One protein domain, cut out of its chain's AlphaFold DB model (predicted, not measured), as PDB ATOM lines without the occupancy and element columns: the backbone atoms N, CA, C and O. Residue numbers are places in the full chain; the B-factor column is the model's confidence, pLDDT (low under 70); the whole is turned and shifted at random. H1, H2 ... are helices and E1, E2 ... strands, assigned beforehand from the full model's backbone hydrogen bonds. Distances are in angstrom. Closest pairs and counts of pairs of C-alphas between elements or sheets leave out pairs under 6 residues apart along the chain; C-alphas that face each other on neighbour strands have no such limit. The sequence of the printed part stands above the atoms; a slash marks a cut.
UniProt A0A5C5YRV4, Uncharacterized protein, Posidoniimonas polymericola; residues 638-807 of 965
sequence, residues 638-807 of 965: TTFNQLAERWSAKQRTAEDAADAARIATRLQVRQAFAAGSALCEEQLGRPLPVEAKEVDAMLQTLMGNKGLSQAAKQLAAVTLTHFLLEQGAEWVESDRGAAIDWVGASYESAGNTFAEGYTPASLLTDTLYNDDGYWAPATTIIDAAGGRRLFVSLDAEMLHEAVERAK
ATOM      1  N   THR A 638     349.800 378.337 219.576       87.38
ATOM      2  CA  THR A 638     348.816 378.490 220.661       87.38
ATOM      3  C   THR A 638     349.423 378.168 222.027       87.38
ATOM      4  O   THR A 638     349.311 378.969 222.958       87.38
ATOM      5  N   THR A 639     350.087 377.018 222.165       89.06
ATOM      6  CA  THR A 639     350.714 376.595 223.425       89.06
ATOM      7  C   THR A 639     351.821 377.559 223.847       89.06
ATOM      8  O   THR A 639     351.889 377.951 225.013       89.06
ATOM      9  N   PHE A 640     352.644 378.003 222.898       92.44
ATOM     10  CA  PHE A 640     353.739 378.929 223.153       92.44
ATOM     11  C   PHE A 640     353.231 380.327 223.533       92.44
ATOM     12  O   PHE A 640     353.745 380.926 224.474       92.44
ATOM     13  N   ASN A 641     352.151 380.810 222.907       92.50
ATOM     14  CA  ASN A 641     351.468 382.042 223.313       92.50
ATOM     15  C   ASN A 641     350.966 381.975 224.758       92.50
ATOM     16  O   ASN A 641     351.232 382.890 225.533       92.50
ATOM     17  N   GLN A 642     350.280 380.894 225.141       91.62
ATOM     18  CA  GLN A 642     349.768 380.724 226.507       91.62
ATOM     19  C   GLN A 642     350.899 380.690 227.543       91.62
ATOM     20  O   GLN A 642     350.807 381.329 228.595       91.62
ATOM     21  N   LEU A 643     351.977 379.960 227.241       93.38
ATOM     22  CA  LEU A 643     353.177 379.905 228.075       93.38
ATOM     23  C   LEU A 643     353.799 381.290 228.235       93.38
ATOM     24  O   LEU A 643     354.061 381.726 229.358       93.38
ATOM     25  N   ALA A 644     353.979 382.002 227.128       93.31
ATOM     26  CA  ALA A 644     354.600 383.312 227.115       93.31
ATOM     27  C   ALA A 644     353.747 384.389 227.802       93.31
ATOM     28  O   ALA A 644     354.284 385.259 228.483       93.31
ATOM     29  N   GLU A 645     352.419 384.324 227.701       92.94
ATOM     30  CA  GLU A 645     351.514 385.215 228.435       92.94
ATOM     31  C   GLU A 645     351.591 384.981 229.947       92.94
ATOM     32  O   GLU A 645     351.715 385.943 230.710       92.94
ATOM     33  N   ARG A 646     351.594 383.716 230.400       92.44
ATOM     34  CA  ARG A 646     351.795 383.372 231.822       92.44
ATOM     35  C   ARG A 646     353.170 383.824 232.314       92.44
ATOM     36  O   ARG A 646     353.279 384.348 233.422       92.44
ATOM     37  N   TRP A 647     354.201 383.633 231.497       92.75
ATOM     38  CA  TRP A 647     355.567 384.081 231.763       92.75
ATOM     39  C   TRP A 647     355.647 385.605 231.909       92.75
ATOM     40  O   TRP A 647     356.101 386.095 232.944       92.75
ATOM     41  N   SER A 648     355.102 386.357 230.950       88.81
ATOM     42  CA  SER A 648     355.071 387.824 230.984       88.81
ATOM     43  C   SER A 648     354.239 388.354 232.159       88.81
ATOM     44  O   SER A 648     354.625 389.323 232.809       88.81
ATOM     45  N   ALA A 649     353.123 387.700 232.503       85.50
ATOM     46  CA  ALA A 649     352.307 388.081 233.655       85.50
ATOM     47  C   ALA A 649     353.052 387.899 234.990       85.50
ATOM     48  O   ALA A 649     353.035 388.813 235.813       85.50
ATOM     49  N   LYS A 650     353.753 386.768 235.188       82.38
ATOM     50  CA  LYS A 650     354.583 386.527 236.387       82.38
ATOM     51  C   LYS A 650     355.701 387.567 236.528       82.38
ATOM     52  O   LYS A 650     356.028 387.962 237.645       82.38
ATOM     53  N   GLN A 651     356.248 388.038 235.409       75.62
ATOM     54  CA  GLN A 651     357.258 389.096 235.394       75.62
ATOM     55  C   GLN A 651     356.709 390.478 235.787       75.62
ATOM     56  O   GLN A 651     357.430 391.263 236.393       75.62
ATOM     57  N   ARG A 652     355.433 390.779 235.499       70.00
ATOM     58  CA  ARG A 652     354.787 392.065 235.843       70.00
ATOM     59  C   ARG A 652     354.334 392.176 237.300       70.00
ATOM     60  O   ARG A 652     354.087 393.278 237.770       70.00
ATOM     61  N   THR A 653     354.155 391.052 237.993       60.12
ATOM     62  CA  THR A 653     353.708 391.024 239.397       60.12
ATOM     63  C   THR A 653     354.837 391.208 240.414       60.12
ATOM     64  O   THR A 653     354.552 391.321 241.603       60.12
ATOM     65  N   ALA A 654     356.098 391.239 239.972       57.31
ATOM     66  CA  ALA A 654     357.208 391.716 240.793       57.31
ATOM     67  C   ALA A 654     357.092 393.247 240.926       57.31
ATOM     68  O   ALA A 654     356.842 393.919 239.931       57.31
ATOM     69  N   GLU A 655     357.168 393.767 242.151       45.56
ATOM     70  CA  GLU A 655     356.869 395.154 242.543       45.56
ATOM     71  C   GLU A 655     357.634 396.211 241.718       45.56
ATOM     72  O   GLU A 655     358.720 396.605 242.107       45.56
ATOM     73  N   ASP A 656     357.081 396.637 240.576       50.50
ATOM     74  CA  ASP A 656     357.098 398.011 240.043       50.50
ATOM     75  C   ASP A 656     356.370 398.056 238.685       50.50
ATOM     76  O   ASP A 656     356.895 397.707 237.632       50.50
ATOM     77  N   ALA A 657     355.116 398.520 238.684       48.06
ATOM     78  CA  ALA A 657     354.259 398.561 237.491       48.06
ATOM     79  C   ALA A 657     354.703 399.581 236.412       48.06
ATOM     80  O   ALA A 657     354.090 399.640 235.345       48.06
ATOM     81  N   ALA A 658     355.751 400.372 236.676       48.16
ATOM     82  CA  ALA A 658     356.400 401.243 235.692       48.16
ATOM     83  C   ALA A 658     357.609 400.570 235.002       48.16
ATOM     84  O   ALA A 658     357.903 400.909 233.860       48.16
ATOM     85  N   ASP A 659     358.221 399.568 235.650       48.69
ATOM     86  CA  ASP A 659     359.366 398.765 235.194       48.69
ATOM     87  C   ASP A 659     358.940 397.299 234.989       48.69
ATOM     88  O   ASP A 659     359.549 396.362 235.508       48.69
ATOM     89  N   ALA A 660     357.862 397.068 234.230       52.06
ATOM     90  CA  ALA A 660     357.488 395.717 233.805       52.06
ATOM     91  C   ALA A 660     358.724 395.004 233.214       52.06
ATOM     92  O   ALA A 660     359.203 395.418 232.162       52.06
ATOM     93  N   ALA A 661     359.232 393.993 233.937       57.47
ATOM     94  CA  ALA A 661     360.563 393.379 233.835       57.47
ATOM     95  C   ALA A 661     361.364 393.752 232.577       57.47
ATOM     96  O   ALA A 661     361.376 393.037 231.574       57.47
ATOM     97  N   ARG A 662     362.054 394.888 232.652       78.50
ATOM     98  CA  ARG A 662     363.026 395.302 231.649       78.50
ATOM     99  C   ARG A 662     364.147 394.257 231.599       78.50
ATOM    100  O   ARG A 662     364.923 394.142 232.546       78.50
ATOM    101  N   ILE A 663     364.232 393.485 230.515       88.00
ATOM    102  CA  ILE A 663     365.317 392.518 230.297       88.00
ATOM    103  C   ILE A 663     366.410 393.263 229.531       88.00
ATOM    104  O   ILE A 663     366.332 393.363 228.312       88.00
ATOM    105  N   ALA A 664     367.374 393.842 230.248       88.38
ATOM    106  CA  ALA A 664     368.428 394.698 229.686       88.38
ATOM    107  C   ALA A 664     369.846 394.138 229.866       88.38
ATOM    108  O   ALA A 664     370.775 394.586 229.207       88.38
ATOM    109  N   THR A 665     370.022 393.176 230.768       90.81
ATOM    110  CA  THR A 665     371.339 392.650 231.149       90.81
ATOM    111  C   THR A 665     371.426 391.150 230.908       90.81
ATOM    112  O   THR A 665     370.422 390.434 230.991       90.81
ATOM    113  N   ARG A 666     372.648 390.635 230.735       93.62
ATOM    114  CA  ARG A 666     372.922 389.188 230.640       93.62
ATOM    115  C   ARG A 666     372.281 388.377 231.773       93.62
ATOM    116  O   ARG A 666     371.738 387.297 231.541       93.62
ATOM    117  N   LEU A 667     372.346 388.881 233.008       91.62
ATOM    118  CA  LEU A 667     371.761 388.206 234.170       91.62
ATOM    119  C   LEU A 667     370.236 388.116 234.050       91.62
ATOM    120  O   LEU A 667     369.662 387.065 234.332       91.62
ATOM    121  N   GLN A 668     369.589 389.189 233.596       90.62
ATOM    122  CA  GLN A 668     368.145 389.208 233.385       90.62
ATOM    123  C   GLN A 668     367.724 388.277 232.248       90.62
ATOM    124  O   GLN A 668     366.705 387.611 232.391       90.62
ATOM    125  N   VAL A 669     368.510 388.149 231.169       92.88
ATOM    126  CA  VAL A 669     368.248 387.155 230.110       92.88
ATOM    127  C   VAL A 669     368.234 385.739 230.686       92.88
ATOM    128  O   VAL A 669     367.277 384.999 230.473       92.88
ATOM    129  N   ARG A 670     369.245 385.376 231.486       94.19
ATOM    130  CA  ARG A 670     369.310 384.062 232.152       94.19
ATOM    131  C   ARG A 670     368.139 383.822 233.098       94.19
ATOM    132  O   ARG A 670     367.544 382.748 233.080       94.19
ATOM    133  N   GLN A 671     367.772 384.815 233.905       92.94
ATOM    134  CA  GLN A 671     366.617 384.720 234.806       92.94
ATOM    135  C   GLN A 671     365.302 384.567 234.031       92.94
ATOM    136  O   GLN A 671     364.446 383.765 234.405       92.94
ATOM    137  N   ALA A 672     365.155 385.306 232.932       92.12
ATOM    138  CA  ALA A 672     363.991 385.265 232.068       92.12
ATOM    139  C   ALA A 672     363.860 383.905 231.360       92.12
ATOM    140  O   ALA A 672     362.771 383.321 231.370       92.12
ATOM    141  N   PHE A 673     364.968 383.363 230.841       95.62
ATOM    142  CA  PHE A 673     365.046 382.016 230.278       95.62
ATOM    143  C   PHE A 673     364.728 380.937 231.318       95.62
ATOM    144  O   PHE A 673     363.898 380.068 231.064       95.62
ATOM    145  N   ALA A 674     365.324 381.005 232.513       95.25
ATOM    146  CA  ALA A 674     365.075 380.041 233.585       95.25
ATOM    147  C   ALA A 674     363.603 380.047 234.030       95.25
ATOM    148  O   ALA A 674     363.006 378.988 234.228       95.25
ATOM    149  N   ALA A 675     362.984 381.227 234.125       93.69
ATOM    150  CA  ALA A 675     361.563 381.357 234.432       93.69
ATOM    151  C   ALA A 675     360.666 380.775 233.324       93.69
ATOM    152  O   ALA A 675     359.665 380.124 233.625       93.69
ATOM    153  N   GLY A 676     361.022 380.991 232.052       95.00
ATOM    154  CA  GLY A 676     360.331 380.394 230.906       95.00
ATOM    155  C   GLY A 676     360.480 378.871 230.873       95.00
ATOM    156  O   GLY A 676     359.496 378.156 230.696       95.00
ATOM    157  N   SER A 677     361.686 378.375 231.147       96.38
ATOM    158  CA  SER A 677     362.002 376.948 231.225       96.38
ATOM    159  C   SER A 677     361.233 376.251 232.337       96.38
ATOM    160  O   SER A 677     360.637 375.210 232.094       96.38
ATOM    161  N   ALA A 678     361.164 376.842 233.533       94.62
ATOM    162  CA  ALA A 678     360.394 376.288 234.644       94.62
ATOM    163  C   ALA A 678     358.888 376.210 234.332       94.62
ATOM    164  O   ALA A 678     358.221 375.261 234.732       94.62
ATOM    165  N   LEU A 679     358.350 377.188 233.593       94.69
ATOM    166  CA  LEU A 679     356.963 377.157 233.122       94.69
ATOM    167  C   LEU A 679     356.728 376.079 232.058       94.69
ATOM    168  O   LEU A 679     355.687 375.423 232.088       94.69
ATOM    169  N   CYS A 680     357.675 375.889 231.138       94.06
ATOM    170  CA  CYS A 680     357.608 374.807 230.158       94.06
ATOM    171  C   CYS A 680     357.694 373.442 230.849       94.06
ATOM    172  O   CYS A 680     356.886 372.571 230.549       94.06
ATOM    173  N   GLU A 681     358.570 373.277 231.841       94.12
ATOM    174  CA  GLU A 681     358.667 372.047 232.635       94.12
ATOM    175  C   GLU A 681     357.346 371.753 233.362       94.12
ATOM    176  O   GLU A 681     356.821 370.646 233.284       94.12
ATOM    177  N   GLU A 682     356.749 372.768 233.999       93.19
ATOM    178  CA  GLU A 682     355.463 372.662 234.705       93.19
ATOM    179  C   GLU A 682     354.313 372.235 233.774       93.19
ATOM    180  O   GLU A 682     353.461 371.439 234.167       93.19
ATOM    181  N   GLN A 683     354.251 372.788 232.557       90.62
ATOM    182  CA  GLN A 683     353.086 372.657 231.674       90.62
ATOM    183  C   GLN A 683     353.246 371.596 230.576       90.62
ATOM    184  O   GLN A 683     352.256 370.982 230.179       90.62
ATOM    185  N   LEU A 684     354.462 371.404 230.071       89.88
ATOM    186  CA  LEU A 684     354.792 370.487 228.979       89.88
ATOM    187  C   LEU A 684     355.590 369.269 229.452       89.88
ATOM    188  O   LEU A 684     355.649 368.295 228.714       89.88
ATOM    189  N   GLY A 685     356.187 369.300 230.651       89.56
ATOM    190  CA  GLY A 685     357.075 368.238 231.134       89.56
ATOM    191  C   GLY A 685     358.474 368.265 230.512       89.56
ATOM    192  O   GLY A 685     359.157 367.243 230.528       89.56
ATOM    193  N   ARG A 686     358.871 369.398 229.912       90.19
ATOM    194  CA  ARG A 686     360.245 369.659 229.462       90.19
ATOM    195  C   ARG A 686     360.590 371.152 229.500       90.19
ATOM    196  O   ARG A 686     359.686 371.965 229.281       90.19
ATOM    197  N   PRO A 687     361.864 371.537 229.700       94.38
ATOM    198  CA  PRO A 687     362.262 372.939 229.716       94.38
ATOM    199  C   PRO A 687     362.294 373.523 228.295       94.38
ATOM    200  O   PRO A 687     362.072 372.819 227.303       94.38
ATOM    201  N   LEU A 688     362.582 374.827 228.193       94.56
ATOM    202  CA  LEU A 688     362.924 375.428 226.903       94.56
ATOM    203  C   LEU A 688     364.203 374.773 226.356       94.56
ATOM    204  O   LEU A 688     365.068 374.382 227.147       94.56
ATOM    205  N   PRO A 689     364.325 374.648 225.026       92.06
ATOM    206  CA  PRO A 689     365.489 374.026 224.413       92.06
ATOM    207  C   PRO A 689     366.769 374.829 224.673       92.06
ATOM    208  O   PRO A 689     366.750 376.062 224.703       92.06
ATOM    209  N   VAL A 690     367.878 374.109 224.857       91.31
ATOM    210  CA  VAL A 690     369.235 374.669 225.041       91.31
ATOM    211  C   VAL A 690     370.229 374.179 223.989       91.31
ATOM    212  O   VAL A 690     371.314 374.738 223.882       91.31
ATOM    213  N   GLU A 691     369.864 373.162 223.213       88.31
ATOM    214  CA  GLU A 691     370.667 372.638 222.109       88.31
ATOM    215  C   GLU A 691     370.258 373.317 220.800       88.31
ATOM    216  O   GLU A 691     369.062 373.524 220.571       88.31
ATOM    217  N   ALA A 692     371.223 373.611 219.919       86.81
ATOM    218  CA  ALA A 692     370.998 374.363 218.675       86.81
ATOM    219  C   ALA A 692     369.818 373.803 217.864       86.81
ATOM    220  O   ALA A 692     368.846 374.499 217.574       86.81
ATOM    221  N   LYS A 693     369.844 372.489 217.625       81.69
ATOM    222  CA  LYS A 693     368.830 371.768 216.845       81.69
ATOM    223  C   LYS A 693     367.439 371.814 217.469       81.69
ATOM    224  O   LYS A 693     366.442 371.868 216.759       81.69
ATOM    225  N   GLU A 694     367.348 371.782 218.796       85.69
ATOM    226  CA  GLU A 694     366.054 371.854 219.473       85.69
ATOM    227  C   GLU A 694     365.486 373.277 219.467       85.69
ATOM    228  O   GLU A 694     364.267 373.449 219.397       85.69
ATOM    229  N   VAL A 695     366.358 374.290 219.534       89.62
ATOM    230  CA  VAL A 695     365.974 375.694 219.354       89.62
ATOM    231  C   VAL A 695     365.444 375.895 217.936       89.62
ATOM    232  O   VAL A 695     364.359 376.452 217.781       89.62
ATOM    233  N   ASP A 696     366.137 375.370 216.925       85.81
ATOM    234  CA  ASP A 696     365.714 375.446 215.524       85.81
ATOM    235  C   ASP A 696     364.386 374.723 215.282       85.81
ATOM    236  O   ASP A 696     363.462 375.317 214.729       85.81
ATOM    237  N   ALA A 697     364.226 373.494 215.782       80.88
ATOM    238  CA  ALA A 697     362.967 372.756 215.678       80.88
ATOM    239  C   ALA A 697     361.805 373.495 216.364       80.88
ATOM    240  O   ALA A 697     360.704 373.583 215.816       80.88
ATOM    241  N   MET A 698     362.040 374.079 217.547       88.62
ATOM    242  CA  MET A 698     361.049 374.934 218.200       88.62
ATOM    243  C   MET A 698     360.695 376.118 217.297       88.62
ATOM    244  O   MET A 698     359.517 376.333 217.037       88.62
ATOM    245  N   LEU A 699     361.674 376.869 216.795       86.81
ATOM    246  CA  LEU A 699     361.432 378.050 215.966       86.81
ATOM    247  C   LEU A 699     360.706 377.702 214.660       86.81
ATOM    248  O   LEU A 699     359.752 378.395 214.314       86.81
ATOM    249  N   GLN A 700     361.053 376.591 214.009       81.81
ATOM    250  CA  GLN A 700     360.396 376.107 212.792       81.81
ATOM    251  C   GLN A 700     358.896 375.858 213.007       81.81
ATOM    252  O   GLN A 700     358.079 376.265 212.185       81.81
ATOM    253  N   THR A 701     358.493 375.277 214.145       79.19
ATOM    254  CA  THR A 701     357.058 375.103 214.476       79.19
ATOM    255  C   THR A 701     356.313 376.425 214.710       79.19
ATOM    256  O   THR A 701     355.079 376.464 214.682       79.19
ATOM    257  N   LEU A 702     357.048 377.516 214.949       83.19
ATOM    258  CA  LEU A 702     356.510 378.861 215.141       83.19
ATOM    259  C   LEU A 702     356.531 379.699 213.840       83.19
ATOM    260  O   LEU A 702     355.834 380.716 213.785       83.19
ATOM    261  N   MET A 703     357.277 379.277 212.806       74.50
ATOM    262  CA  MET A 703     357.370 379.936 211.491       74.50
ATOM    263  C   MET A 703     356.054 379.854 210.693       74.50
ATOM    264  O   MET A 703     355.208 378.989 210.919       74.50
ATOM    265  N   GLY A 704     355.847 380.798 209.765       61.25
ATOM    266  CA  GLY A 704     354.723 380.800 208.808       61.25
ATOM    267  C   GLY A 704     353.344 381.185 209.370       61.25
ATOM    268  O   GLY A 704     352.406 381.442 208.610       61.25
ATOM    269  N   ASN A 705     353.196 381.298 210.691       54.69
ATOM    270  CA  ASN A 705     351.903 381.510 211.336       54.69
ATOM    271  C   ASN A 705     351.692 382.964 211.792       54.69
ATOM    272  O   ASN A 705     352.301 383.448 212.751       54.69
ATOM    273  N   LYS A 706     350.734 383.658 211.155       58.41
ATOM    274  CA  LYS A 706     350.193 384.963 211.593       58.41
ATOM    275  C   LYS A 706     349.432 384.803 212.923       58.41
ATOM    276  O   LYS A 706     348.207 384.819 212.938       58.41
ATOM    277  N   GLY A 707     350.136 384.602 214.039       77.00
ATOM    278  CA  GLY A 707     349.481 384.328 215.325       77.00
ATOM    279  C   GLY A 707     350.326 384.455 216.592       77.00
ATOM    280  O   GLY A 707     349.755 384.395 217.678       77.00
ATOM    281  N   LEU A 708     351.646 384.648 216.508       87.38
ATOM    282  CA  LEU A 708     352.478 384.819 217.707       87.38
ATOM    283  C   LEU A 708     352.187 386.146 218.419       87.38
ATOM    284  O   LEU A 708     352.245 387.223 217.815       87.38
ATOM    285  N   SER A 709     351.928 386.068 219.723       90.25
ATOM    286  CA  SER A 709     351.796 387.230 220.598       90.25
ATOM    287  C   SER A 709     353.151 387.919 220.798       90.25
ATOM    288  O   SER A 709     354.211 387.326 220.595       90.25
ATOM    289  N   GLN A 710     353.144 389.183 221.230       88.50
ATOM    290  CA  GLN A 710     354.392 389.902 221.528       88.50
ATOM    291  C   GLN A 710     355.199 389.228 222.646       88.50
ATOM    292  O   GLN A 710     356.423 389.169 222.576       88.50
ATOM    293  N   ALA A 711     354.518 388.654 223.644       90.88
ATOM    294  CA  ALA A 711     355.176 387.898 224.703       90.88
ATOM    295  C   ALA A 711     355.852 386.634 224.154       90.88
ATOM    296  O   ALA A 711     356.973 386.326 224.545       90.88
ATOM    297  N   ALA A 712     355.196 385.922 223.231       91.88
ATOM    298  CA  ALA A 712     355.758 384.737 222.590       91.88
ATOM    299  C   ALA A 712     356.993 385.076 221.755       91.88
ATOM    300  O   ALA A 712     358.026 384.429 221.892       91.88
ATOM    301  N   LYS A 713     356.923 386.147 220.961       90.69
ATOM    302  CA  LYS A 713     358.079 386.673 220.224       90.69
ATOM    303  C   LYS A 713     359.250 386.985 221.157       90.69
ATOM    304  O   LYS A 713     360.364 386.540 220.911       90.69
ATOM    305  N   GLN A 714     358.981 387.669 222.268       91.31
ATOM    306  CA  GLN A 714     360.002 387.981 223.264       91.31
ATOM    307  C   GLN A 714     360.589 386.715 223.912       91.31
ATOM    308  O   GLN A 714     361.801 386.628 224.066       91.31
ATOM    309  N   LEU A 715     359.768 385.714 224.254       93.56
ATOM    310  CA  LEU A 715     360.242 384.454 224.837       93.56
ATOM    311  C   LEU A 715     361.103 383.644 223.853       93.56
ATOM    312  O   LEU A 715     362.131 383.097 224.253       93.56
ATOM    313  N   ALA A 716     360.725 383.598 222.572       92.44
ATOM    314  CA  ALA A 716     361.532 382.981 221.518       92.44
ATOM    315  C   ALA A 716     362.880 383.702 221.356       92.44
ATOM    316  O   ALA A 716     363.926 383.056 221.367       92.44
ATOM    317  N   ALA A 717     362.871 385.039 221.308       92.19
ATOM    318  CA  ALA A 717     364.085 385.849 221.226       92.19
ATOM    319  C   ALA A 717     364.996 385.662 222.454       92.19
ATOM    320  O   ALA A 717     366.209 385.531 222.304       92.19
ATOM    321  N   VAL A 718     364.430 385.580 223.665       94.00
ATOM    322  CA  VAL A 718     365.166 385.250 224.900       94.00
ATOM    323  C   VAL A 718     365.757 383.841 224.835       94.00
ATOM    324  O   VAL A 718     366.894 383.660 225.256       94.00
ATOM    325  N   THR A 719     365.025 382.862 224.296       95.25
ATOM    326  CA  THR A 719     365.496 381.472 224.137       95.25
ATOM    327  C   THR A 719     366.715 381.410 223.224       95.25
ATOM    328  O   THR A 719     367.756 380.898 223.631       95.25
ATOM    329  N   LEU A 720     366.625 382.009 222.034       93.06
ATOM    330  CA  LEU A 720     367.729 382.052 221.076       93.06
ATOM    331  C   LEU A 720     368.917 382.874 221.602       93.06
ATOM    332  O   LEU A 720     370.062 382.451 221.495       93.06
ATOM    333  N   THR A 721     368.657 384.014 222.248       93.81
ATOM    334  CA  THR A 721     369.709 384.841 222.864       93.81
ATOM    335  C   THR A 721     370.426 384.097 223.984       93.81
ATOM    336  O   THR A 721     371.651 384.127 224.063       93.81
ATOM    337  N   HIS A 722     369.681 383.418 224.861       96.00
ATOM    338  CA  HIS A 722     370.258 382.601 225.921       96.00
ATOM    339  C   HIS A 722     371.131 381.489 225.338       96.00
ATOM    340  O   HIS A 722     372.259 381.327 225.788       96.00
ATOM    341  N   PHE A 723     370.640 380.783 224.314       95.31
ATOM    342  CA  PHE A 723     371.421 379.785 223.589       95.31
ATOM    343  C   PHE A 723     372.760 380.361 223.103       95.31
ATOM    344  O   PHE A 723     373.805 379.843 223.485       95.31
ATOM    345  N   LEU A 724     372.751 381.479 222.368       93.31
ATOM    346  CA  LEU A 724     373.981 382.108 221.870       93.31
ATOM    347  C   LEU A 724     374.947 382.486 223.007       93.31
ATOM    348  O   LEU A 724     376.150 382.258 222.901       93.31
ATOM    349  N   LEU A 725     374.435 383.025 224.118       94.50
ATOM    350  CA  LEU A 725     375.248 383.384 225.289       94.50
ATOM    351  C   LEU A 725     375.884 382.167 225.980       94.50
ATOM    352  O   LEU A 725     376.967 382.297 226.557       94.50
ATOM    353  N   GLU A 726     375.224 381.009 225.958       94.56
ATOM    354  CA  GLU A 726     375.782 379.752 226.474       94.56
ATOM    355  C   GLU A 726     376.778 379.119 225.488       94.56
ATOM    356  O   GLU A 726     377.736 378.491 225.930       94.56
ATOM    357  N   GLN A 727     376.646 379.388 224.183       90.88
ATOM    358  CA  GLN A 727     377.655 379.062 223.161       90.88
ATOM    359  C   GLN A 727     378.845 380.042 223.131       90.88
ATOM    360  O   GLN A 727     379.708 379.958 222.261       90.88
ATOM    361  N   GLY A 728     378.924 380.973 224.087       92.00
ATOM    362  CA  GLY A 728     380.069 381.872 224.248       92.00
ATOM    363  C   GLY A 728     379.896 383.271 223.659       92.00
ATOM    364  O   GLY A 728     380.849 384.048 223.704       92.00
ATOM    365  N   ALA A 729     378.706 383.637 223.171       93.56
ATOM    366  CA  ALA A 729     378.441 385.016 222.770       93.56
ATOM    367  C   ALA A 729     378.560 385.993 223.956       93.56
ATOM    368  O   ALA A 729     378.273 385.684 225.118       93.56
ATOM    369  N   GLU A 730     378.964 387.217 223.646       95.44
ATOM    370  CA  GLU A 730     379.198 388.302 224.583       95.44
ATOM    371  C   GLU A 730     378.019 389.275 224.590       95.44
ATOM    372  O   GLU A 730     377.606 389.809 223.561       95.44
ATOM    373  N   TRP A 731     377.487 389.539 225.781       95.62
ATOM    374  CA  TRP A 731     376.471 390.569 225.958       95.62
ATOM    375  C   TRP A 731     377.120 391.953 225.939       95.62
ATOM    376  O   TRP A 731     378.013 392.223 226.747       95.62
ATOM    377  N   VAL A 732     376.656 392.834 225.057       94.56
ATOM    378  CA  VAL A 732     377.061 394.243 225.043       94.56
ATOM    379  C   VAL A 732     376.020 395.036 225.826       94.56
ATOM    380  O   VAL A 732     374.841 395.051 225.487       94.56
ATOM    381  N   GLU A 733     376.447 395.665 226.918       90.62
ATOM    382  CA  GLU A 733     375.537 396.430 227.771       90.62
ATOM    383  C   GLU A 733     374.953 397.631 227.014       90.62
ATOM    384  O   GLU A 733     375.676 398.361 226.332       90.62
ATOM    385  N   SER A 734     373.650 397.857 227.175       86.88
ATOM    386  CA  SER A 734     372.949 399.026 226.648       86.88
ATOM    387  C   SER A 734     371.903 399.533 227.638       86.88
ATOM    388  O   SER A 734     371.476 398.832 228.558       86.88
ATOM    389  N   ASP A 735     371.473 400.777 227.457       83.69
ATOM    390  CA  ASP A 735     370.384 401.383 228.218       83.69
ATOM    391  C   ASP A 735     369.002 401.119 227.590       83.69
ATOM    392  O   ASP A 735     368.005 401.702 228.031       83.69
ATOM    393  N   ARG A 736     368.914 400.164 226.658       83.62
ATOM    394  CA  ARG A 736     367.661 399.597 226.143       83.62
ATOM    395  C   ARG A 736     367.191 398.422 227.006       83.62
ATOM    396  O   ARG A 736     367.808 398.097 228.024       83.62
ATOM    397  N   GLY A 737     366.039 397.831 226.704       76.56
ATOM    398  CA  GLY A 737     365.472 396.741 227.518       76.56
ATOM    399  C   GLY A 737     363.953 396.654 227.529       76.56
ATOM    400  O   GLY A 737     363.398 395.778 228.200       76.56
ATOM    401  N   ALA A 738     363.274 397.570 226.842       81.06
ATOM    402  CA  ALA A 738     361.833 397.531 226.697       81.06
ATOM    403  C   ALA A 738     361.431 396.370 225.777       81.06
ATOM    404  O   ALA A 738     362.205 395.914 224.938       81.06
ATOM    405  N   ALA A 739     360.184 395.908 225.890       77.88
ATOM    406  CA  ALA A 739     359.690 394.798 225.072       77.88
ATOM    407  C   ALA A 739     359.839 395.051 223.559       77.88
ATOM    408  O   ALA A 739     360.088 394.111 222.814       77.88
ATOM    409  N   ILE A 740     359.730 396.311 223.113       81.94
ATOM    410  CA  ILE A 740     359.892 396.688 221.703       81.94
ATOM    411  C   ILE A 740     361.313 396.435 221.181       81.94
ATOM    412  O   ILE A 740     361.456 396.078 220.019       81.94
ATOM    413  N   ASP A 741     362.341 396.526 222.030       85.31
ATOM    414  CA  ASP A 741     363.740 396.307 221.636       85.31
ATOM    415  C   ASP A 741     364.030 394.824 221.338       85.31
ATOM    416  O   ASP A 741     364.965 394.488 220.620       85.31
ATOM    417  N   TRP A 742     363.202 393.920 221.870       87.69
ATOM    418  CA  TRP A 742     363.316 392.473 221.670       87.69
ATOM    419  C   TRP A 742     362.592 391.962 220.418       87.69
ATOM    420  O   TRP A 742     362.889 390.867 219.950       87.69
ATOM    421  N   VAL A 743     361.602 392.706 219.913       85.50
ATOM    422  CA  VAL A 743     360.637 392.215 218.901       85.50
ATOM    423  C   VAL A 743     360.371 393.199 217.758       85.50
ATOM    424  O   VAL A 743     359.646 392.863 216.819       85.50
ATOM    425  N   GLY A 744     360.882 394.427 217.846       77.38
ATOM    426  CA  GLY A 744     360.731 395.457 216.824       77.38
ATOM    427  C   GLY A 744     361.584 395.134 215.605       77.38
ATOM    428  O   GLY A 744     362.772 394.883 215.749       77.38
ATOM    429  N   ALA A 745     360.986 395.132 214.412       63.78
ATOM    430  CA  ALA A 745     361.696 394.776 213.186       63.78
ATOM    431  C   ALA A 745     362.989 395.598 213.034       63.78
ATOM    432  O   ALA A 745     362.946 396.826 212.976       63.78
ATOM    433  N   SER A 746     364.116 394.898 212.966       65.69
ATOM    434  CA  SER A 746     365.440 395.442 212.691       65.69
ATOM    435  C   SER A 746     366.153 394.445 211.791       65.69
ATOM    436  O   SER A 746     366.204 393.267 212.127       65.69
ATOM    437  N   TYR A 747     366.672 394.905 210.656       60.69
ATOM    438  CA  TYR A 747     367.529 394.102 209.773       60.69
ATOM    439  C   TYR A 747     369.015 394.402 210.009       60.69
ATOM    440  O   TYR A 747     369.873 394.035 209.211       60.69
ATOM    441  N   GLU A 748     369.332 395.129 211.079       66.94
ATOM    442  CA  GLU A 748     370.691 395.579 211.347       66.94
ATOM    443  C   GLU A 748     371.464 394.468 212.060       66.94
ATOM    444  O   GLU A 748     371.375 394.300 213.279       66.94
ATOM    445  N   SER A 749     372.221 393.700 211.278       75.12
ATOM    446  CA  SER A 749     373.367 392.938 211.764       75.12
ATOM    447  C   SER A 749     374.638 393.765 211.559       75.12
ATOM    448  O   SER A 749     374.796 394.472 210.561       75.12
ATOM    449  N   ALA A 750     375.548 393.716 212.530       85.25
ATOM    450  CA  ALA A 750     376.879 394.300 212.400       85.25
ATOM    451  C   ALA A 750     377.877 393.156 212.238       85.25
ATOM    452  O   ALA A 750     377.901 392.253 213.062       85.25
ATOM    453  N   GLY A 751     378.706 393.170 211.201       88.69
ATOM    454  CA  GLY A 751     379.634 392.071 210.947       88.69
ATOM    455  C   GLY A 751     380.971 392.555 210.420       88.69
ATOM    456  O   GLY A 751     381.042 393.480 209.611       88.69
ATOM    457  N   ASN A 752     382.039 391.911 210.874       88.25
ATOM    458  CA  ASN A 752     383.352 391.966 210.255       88.25
ATOM    459  C   ASN A 752     384.049 390.599 210.371       88.25
ATOM    460  O   ASN A 752     383.471 389.598 210.794       88.25
ATOM    461  N   THR A 753     385.314 390.555 209.972       84.88
ATOM    462  CA  THR A 753     386.122 389.335 209.944       84.88
ATOM    463  C   THR A 753     386.435 388.754 211.336       84.88
ATOM    464  O   THR A 753     386.780 387.583 211.457       84.88
ATOM    465  N   PHE A 754     386.306 389.546 212.403       86.88
ATOM    466  CA  PHE A 754     386.630 389.169 213.785       86.88
ATOM    467  C   PHE A 754     385.405 388.950 214.660       86.88
ATOM    468  O   PHE A 754     385.488 388.220 215.650       86.88
ATOM    469  N   ALA A 755     384.291 389.591 214.322       91.44
ATOM    470  CA  ALA A 755     383.096 389.562 215.133       91.44
ATOM    471  C   ALA A 755     381.815 389.735 214.320       91.44
ATOM    472  O   ALA A 755     381.800 390.420 213.297       91.44
ATOM    473  N   GLU A 756     380.733 389.177 214.845       92.44
ATOM    474  CA  GLU A 756     379.370 389.423 214.387       92.44
ATOM    475  C   GLU A 756     378.500 389.862 215.554       92.44
ATOM    476  O   GLU A 756     378.688 389.436 216.690       92.44
ATOM    477  N   GLY A 757     377.567 390.756 215.274       92.50
ATOM    478  CA  GLY A 757     376.689 391.395 216.228       92.50
ATOM    479  C   GLY A 757     375.246 391.228 215.795       92.50
ATOM    480  O   GLY A 757     374.869 391.658 214.702       92.50
ATOM    481  N   TYR A 758     374.440 390.655 216.682       91.94
ATOM    482  CA  TYR A 758     373.030 390.388 216.438       91.94
ATOM    483  C   TYR A 758     372.152 391.065 217.482       91.94
ATOM    484  O   TYR A 758     372.406 390.980 218.686       91.94
ATOM    485  N   THR A 759     371.071 391.696 217.027       91.06
ATOM    486  CA  THR A 759     369.985 392.093 217.929       91.06
ATOM    487  C   THR A 759     368.982 390.944 218.056       91.06
ATOM    488  O   THR A 759     368.672 390.309 217.045       91.06
ATOM    489  N   PRO A 760     368.396 390.682 219.238       89.25
ATOM    490  CA  PRO A 760     367.360 389.656 219.386       89.25
ATOM    491  C   PRO A 760     366.192 389.821 218.404       89.25
ATOM    492  O   PRO A 760     365.621 388.833 217.942       89.25
ATOM    493  N   ALA A 761     365.871 391.065 218.039       86.56
ATOM    494  CA  ALA A 761     364.822 391.352 217.077       86.56
ATOM    495  C   ALA A 761     365.213 391.022 215.624       86.56
ATOM    496  O   ALA A 761     364.362 390.520 214.892       86.56
ATOM    497  N   SER A 762     366.475 391.238 215.221       85.38
ATOM    498  CA  SER A 762     366.987 390.786 213.913       85.38
ATOM    499  C   SER A 762     366.951 389.267 213.792       85.38
ATOM    500  O   SER A 762     366.336 388.742 212.869       85.38
ATOM    501  N   LEU A 763     367.445 388.567 214.818       83.12
ATOM    502  CA  LEU A 763     367.424 387.109 214.890       83.12
ATOM    503  C   LEU A 763     366.013 386.547 214.710       83.12
ATOM    504  O   LEU A 763     365.795 385.598 213.961       83.12
ATOM    505  N   LEU A 764     365.035 387.149 215.387       82.94
ATOM    506  CA  LEU A 764     363.650 386.711 215.310       82.94
ATOM    507  C   LEU A 764     362.977 387.105 213.986       82.94
ATOM    508  O   LEU A 764     362.147 386.347 213.491       82.94
ATOM    509  N   THR A 765     363.297 388.273 213.424       78.50
ATOM    510  CA  THR A 765     362.722 388.745 212.151       78.50
ATOM    511  C   THR A 765     363.191 387.864 211.000       78.50
ATOM    512  O   THR A 765     362.350 387.335 210.275       78.50
ATOM    513  N   ASP A 766     364.496 387.615 210.904       74.12
ATOM    514  CA  ASP A 766     365.066 386.725 209.889       74.12
ATOM    515  C   ASP A 766     364.517 385.303 210.038       74.12
ATOM    516  O   ASP A 766     364.223 384.639 209.051       74.12
ATOM    517  N   THR A 767     364.278 384.852 211.272       75.81
ATOM    518  CA  THR A 767     363.727 383.516 211.512       75.81
ATOM    519  C   THR A 767     362.244 383.398 211.170       75.81
ATOM    520  O   THR A 767     361.834 382.435 210.537       75.81
ATOM    521  N   LEU A 768     361.401 384.338 211.604       71.81
ATOM    522  CA  LEU A 768     359.945 384.189 211.495       71.81
ATOM    523  C   LEU A 768     359.379 384.548 210.116       71.81
ATOM    524  O   LEU A 768     358.245 384.157 209.831       71.81
ATOM    525  N   TYR A 769     360.118 385.307 209.301       69.50
ATOM    526  CA  TYR A 769     359.643 385.826 208.013       69.50
ATOM    527  C   TYR A 769     360.469 385.351 206.808       69.50
ATOM    528  O   TYR A 769     360.305 385.897 205.720       69.50
ATOM    529  N   ASN A 770     361.335 384.349 206.982       65.12
ATOM    530  CA  ASN A 770     361.978 383.680 205.856       65.12
ATOM    531  C   ASN A 770     360.981 382.709 205.193       65.12
ATOM    532  O   ASN A 770     360.606 381.690 205.779       65.12
ATOM    533  N   ASP A 771     360.536 383.058 203.983       52.56
ATOM    534  CA  ASP A 771     359.557 382.295 203.202       52.56
ATOM    535  C   ASP A 771     360.161 381.028 202.550       52.56
ATOM    536  O   ASP A 771     359.407 380.173 202.082       52.56
ATOM    537  N   ASP A 772     361.491 380.853 202.576       53.38
ATOM    538  CA  ASP A 772     362.193 379.734 201.924       53.38
ATOM    539  C   ASP A 772     362.134 378.415 202.729       53.38
ATOM    540  O   ASP A 772     362.636 377.387 202.286       53.38
ATOM    541  N   GLY A 773     361.492 378.404 203.905       43.47
ATOM    542  CA  GLY A 773     361.024 377.185 204.588       43.47
ATOM    543  C   GLY A 773     362.068 376.314 205.309       43.47
ATOM    544  O   GLY A 773     361.671 375.406 206.041       43.47
ATOM    545  N   TYR A 774     363.368 376.603 205.173       53.06
ATOM    546  CA  TYR A 774     364.468 375.764 205.691       53.06
ATOM    547  C   TYR A 774     365.485 376.504 206.585       53.06
ATOM    548  O   TYR A 774     366.640 376.100 206.691       53.06
ATOM    549  N   TRP A 775     365.098 377.601 207.235       67.38
ATOM    550  CA  TRP A 775     366.032 378.375 208.060       67.38
ATOM    551  C   TRP A 775     366.227 377.781 209.472       67.38
ATOM    552  O   TRP A 775     365.269 377.676 210.236       67.38
ATOM    553  N   ALA A 776     367.475 377.432 209.819       77.12
ATOM    554  CA  ALA A 776     367.905 376.883 211.114       77.12
ATOM    555  C   ALA A 776     368.835 377.878 211.855       77.12
ATOM    556  O   ALA A 776     370.054 377.699 211.862       77.12
ATOM    557  N   PRO A 777     368.303 378.979 212.418       80.56
ATOM    558  CA  PRO A 777     369.092 380.118 212.901       80.56
ATOM    559  C   PRO A 777     370.151 379.763 213.947       80.56
ATOM    560  O   PRO A 777     371.259 380.282 213.881       80.56
ATOM    561  N   ALA A 778     369.834 378.923 214.929       86.38
ATOM    562  CA  ALA A 778     370.751 378.586 216.010       86.38
ATOM    563  C   ALA A 778     371.974 377.839 215.469       86.38
ATOM    564  O   ALA A 778     373.100 378.199 215.805       86.38
ATOM    565  N   THR A 779     371.754 376.851 214.601       83.88
ATOM    566  CA  THR A 779     372.831 376.109 213.936       83.88
ATOM    567  C   THR A 779     373.597 377.015 212.971       83.88
ATOM    568  O   THR A 779     374.809 377.172 213.105       83.88
ATOM    569  N   THR A 780     372.892 377.721 212.080       83.44
ATOM    570  CA  THR A 780     373.516 378.573 211.061       83.44
ATOM    571  C   THR A 780     374.346 379.701 211.660       83.44
ATOM    572  O   THR A 780     375.418 379.979 211.143       83.44
ATOM    573  N   ILE A 781     373.899 380.363 212.732       85.75
ATOM    574  CA  ILE A 781     374.659 381.470 213.336       85.75
ATOM    575  C   ILE A 781     375.956 380.964 213.958       85.75
ATOM    576  O   ILE A 781     376.990 381.602 213.792       85.75
ATOM    577  N   ILE A 782     375.924 379.831 214.662       84.50
ATOM    578  CA  ILE A 782     377.127 379.264 215.280       84.50
ATOM    579  C   ILE A 782     378.110 378.785 214.208       84.50
ATOM    580  O   ILE A 782     379.293 379.124 214.274       84.50
ATOM    581  N   ASP A 783     377.617 378.080 213.191       81.31
ATOM    582  CA  ASP A 783     378.452 377.571 212.103       81.31
ATOM    583  C   ASP A 783     379.018 378.720 211.251       81.31
ATOM    584  O   ASP A 783     380.217 378.764 210.965       81.31
ATOM    585  N   ALA A 784     378.185 379.706 210.899       79.75
ATOM    586  CA  ALA A 784     378.599 380.875 210.128       79.75
ATOM    587  C   ALA A 784     379.551 381.778 210.914       79.75
ATOM    588  O   ALA A 784     380.436 382.386 210.306       79.75
ATOM    589  N   ALA A 785     379.435 381.855 212.246       83.38
ATOM    590  CA  ALA A 785     380.378 382.610 213.062       83.38
ATOM    591  C   ALA A 785     381.813 382.161 212.768       83.38
ATOM    592  O   ALA A 785     382.703 383.009 212.661       83.38
ATOM    593  N   GLY A 786     382.046 380.856 212.571       79.94
ATOM    594  CA  GLY A 786     383.359 380.321 212.206       79.94
ATOM    595  C   GLY A 786     384.439 380.786 213.184       79.94
ATOM    596  O   GLY A 786     385.450 381.351 212.771       79.94
ATOM    597  N   GLY A 787     384.132 380.709 214.484       83.12
ATOM    598  CA  GLY A 787     384.973 381.166 215.597       83.12
ATOM    599  C   GLY A 787     385.173 382.680 215.736       83.12
ATOM    600  O   GLY A 787     385.989 383.111 216.555       83.12
ATOM    601  N   ARG A 788     384.443 383.508 214.979       88.81
ATOM    602  CA  ARG A 788     384.328 384.947 215.261       88.81
ATOM    603  C   ARG A 788     383.683 385.176 216.622       88.81
ATOM    604  O   ARG A 788     382.863 384.387 217.090       88.81
ATOM    605  N   ARG A 789     384.022 386.302 217.252       91.31
ATOM    606  CA  ARG A 789     383.352 386.738 218.480       91.31
ATOM    607  C   ARG A 789     381.906 387.084 218.158       91.31
ATOM    608  O   ARG A 789     381.641 387.922 217.303       91.31
ATOM    609  N   LEU A 790     380.977 386.457 218.860       93.31
ATOM    610  CA  LEU A 790     379.563 386.766 218.731       93.31
ATOM    611  C   LEU A 790     379.178 387.794 219.786       93.31
ATOM    612  O   LEU A 790     379.427 387.584 220.968       93.31
ATOM    613  N   PHE A 791     378.555 388.889 219.374       95.44
ATOM    614  CA  PHE A 791     378.001 389.907 220.253       95.44
ATOM    615  C   PHE A 791     376.483 389.907 220.163       95.44
ATOM    616  O   PHE A 791     375.902 389.826 219.081       95.44
ATOM    617  N   VAL A 792     375.833 390.061 221.312       94.06
ATOM    618  CA  VAL A 792     374.385 390.246 221.386       94.06
ATOM    619  C   VAL A 792     374.075 391.482 222.215       94.06
ATOM    620  O   VAL A 792     374.626 391.673 223.299       94.06
ATOM    621  N   SER A 793     373.200 392.339 221.699       93.38
ATOM    622  CA  SER A 793     372.722 393.530 222.400       93.38
ATOM    623  C   SER A 793     371.370 393.974 221.865       93.38
ATOM    624  O   SER A 793     370.963 393.630 220.760       93.38
ATOM    625  N   LEU A 794     370.658 394.738 222.684       91.50
ATOM    626  CA  LEU A 794     369.383 395.354 222.319       91.50
ATOM    627  C   LEU A 794     369.551 396.668 221.553       91.50
ATOM    628  O   LEU A 794     368.577 397.198 221.030       91.50
ATOM    629  N   ASP A 795     370.770 397.202 221.507       90.44
ATOM    630  CA  ASP A 795     371.123 398.417 220.783       90.44
ATOM    631  C   ASP A 795     372.072 398.096 219.619       90.44
ATOM    632  O   ASP A 795     373.175 397.578 219.829       90.44
ATOM    633  N   ALA A 796     371.619 398.398 218.401       89.25
ATOM    634  CA  ALA A 796     372.363 398.177 217.168       89.25
ATOM    635  C   ALA A 796     373.599 399.086 217.048       89.25
ATOM    636  O   ALA A 796     374.629 398.641 216.542       89.25
ATOM    637  N   GLU A 797     373.553 400.317 217.574       90.50
ATOM    638  CA  GLU A 797     374.705 401.228 217.558       90.50
ATOM    639  C   GLU A 797     375.820 400.680 218.457       90.50
ATOM    640  O   GLU A 797     376.971 400.558 218.032       90.50
ATOM    641  N   MET A 798     375.464 400.220 219.662       91.50
ATOM    642  CA  MET A 798     376.418 399.590 220.585       91.50
ATOM    643  C   MET A 798     376.996 398.284 220.028       91.50
ATOM    644  O   MET A 798     378.169 397.983 220.264       91.50
ATOM    645  N   LEU A 799     376.199 397.508 219.279       91.94
ATOM    646  CA  LEU A 799     376.690 396.328 218.557       91.94
ATOM    647  C   LEU A 799     377.712 396.714 217.495       91.94
ATOM    648  O   LEU A 799     378.777 396.106 217.449       91.94
ATOM    649  N   HIS A 800     377.420 397.727 216.678       92.25
ATOM    650  CA  HIS A 800     378.344 398.201 215.653       92.25
ATOM    651  C   HIS A 800     379.672 398.658 216.272       92.25
ATOM    652  O   HIS A 800     380.742 398.230 215.841       92.25
ATOM    653  N   GLU A 801     379.620 399.434 217.357       93.19
ATOM    654  CA  GLU A 801     380.816 399.852 218.092       93.19
ATOM    655  C   GLU A 801     381.578 398.682 218.732       93.19
ATOM    656  O   GLU A 801     382.806 398.712 218.815       93.19
ATOM    657  N   ALA A 802     380.886 397.658 219.241       93.75
ATOM    658  CA  ALA A 802     381.525 396.472 219.815       93.75
ATOM    659  C   ALA A 802     382.205 395.613 218.741       93.75
ATOM    660  O   ALA A 802     383.357 395.212 218.921       93.75
ATOM    661  N   VAL A 803     381.526 395.398 217.612       93.25
ATOM    662  CA  VAL A 803     382.051 394.686 216.443       93.25
ATOM    663  C   VAL A 803     383.285 395.407 215.901       93.25
ATOM    664  O   VAL A 803     384.326 394.776 215.719       93.25
ATOM    665  N   GLU A 804     383.244 396.731 215.732       92.25
ATOM    666  CA  GLU A 804     384.406 397.507 215.279       92.25
ATOM    667  C   GLU A 804     385.569 397.480 216.279       92.25
ATOM    668  O   GLU A 804     386.722 397.312 215.877       92.25
ATOM    669  N   ARG A 805     385.296 397.551 217.589       91.44
ATOM    670  CA  ARG A 805     386.331 397.423 218.634       91.44
ATOM    671  C   ARG A 805     386.942 396.027 218.734       91.44
ATOM    672  O   ARG A 805     388.007 395.889 219.331       91.44
ATOM    673  N   ALA A 806     386.292 394.997 218.195       89.56
ATOM    674  CA  ALA A 806     386.846 393.647 218.175       89.56
ATOM    675  C   ALA A 806     387.986 393.482 217.160       89.56
ATOM    676  O   ALA A 806     388.746 392.521 217.275       89.56
ATOM    677  N   LYS A 807     388.145 394.415 216.206       87.81
ATOM    678  CA  LYS A 807     389.287 394.431 215.284       87.81
ATOM    679  C   LYS A 807     390.582 394.713 216.059       87.81
ATOM    680  O   LYS A 807     390.669 395.743 216.733       87.81
TER     681      LYS A 807
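AT A GLANCE: This is residues 638 to 807 of the 965 residues of an uncharacterized protein of Posidoniimonas polymericola (UniProt A0A5C5YRV4). One helix, H4, forms the core, and six other helices pack round it, mostly crossed: H1 across its first end, H3 folded back beside it, and H2, H5, H6 and H7 on its sides. Near the last part of H4, residues 721 to 725, lies a small parallel sheet of two strands, E1 and E2, with H8 packed on it, far from H1. The printed part has 170 residues, mostly helix, in the order H1 H2 H3 H4 H5 E1 H6 H7 E2 H8. It is compact, with a radius of gyration of the C-alphas of 15.2 A, and spans 44 by 38 by 26 A.

HOW THE PARTS SIT: H1, residues 638 to 652, touches H2, residues 666 to 684, at a steep tilt of 50 degrees, closest at the C-alphas of Trp 647 and Gly 676, 6.1 A. H4, residues 710 to 726, is the hub, touching six helices. It is about perpendicular to H1, at 83 degrees, with the C-alphas of Ala 644 and Ala 712 closest, 4.9 A. H2 touches H4 with residues 669 to 676 alone, closest at the C-alphas of Phe 673 and Thr 719, 6.2 A. H3, residues 692 to 702, forms a helical hairpin with H4, a shallow tilt of 11 degrees, opposite ways; their closest C-alphas, Val 695 and Leu 720, are 6.8 A apart. H5, residues 739 to 743, touches H4, with the C-alphas of Gln 714 and Trp 742 closest, 5.8 A. E1, residues 755 to 758, and E2, residues 789 to 792, are parallel neighbours; N 756 and O 789 are 2.9 A apart and N 791 and O 756 2.7 A, within hydrogen-bond range. With H6, residues 760 to 768, and H7, residues 777 to 785, between them they make a strand-helix-strand unit, two parallel strands joined through helices, with a right-handed crossover. H6 touches H4, closest at the C-alphas of Ala 717 and Pro 760, 5.3 A. H7 touches H4, closest at the C-alphas of Leu 720 and Ala 778, 6.8 A. The closest C-alphas of E1 and H8, residues 796 to 805, are those of Ala 755 and Val 803, 5.4 A. Every O i to N i+4 pair is within hydrogen-bond range in H1, H2, H3, H4, H6, H7 and H8; H5 has 0 of 1, and 2 of 2 O i to N i+3 pairs.

IN THESE COORDINATES: H1 begins at C-alpha 638, (348.816, 378.490, 220.661), and is 21.2 A long. H2 measures 26.1 A and H4 24.2 A. H8 ends at C-alpha 805, (386.331, 397.423, 218.634).

THE WHOLE: The C-alphas farthest apart, Gln 683 and Lys 807, are 45.3 A apart. The printed part has no cut. The links H1 to H2, H4 to H5 and H5 to E1 are long. Residues 653 to 661, 704 to 706, 745 to 748 and 769 to 775 have pLDDT under 70.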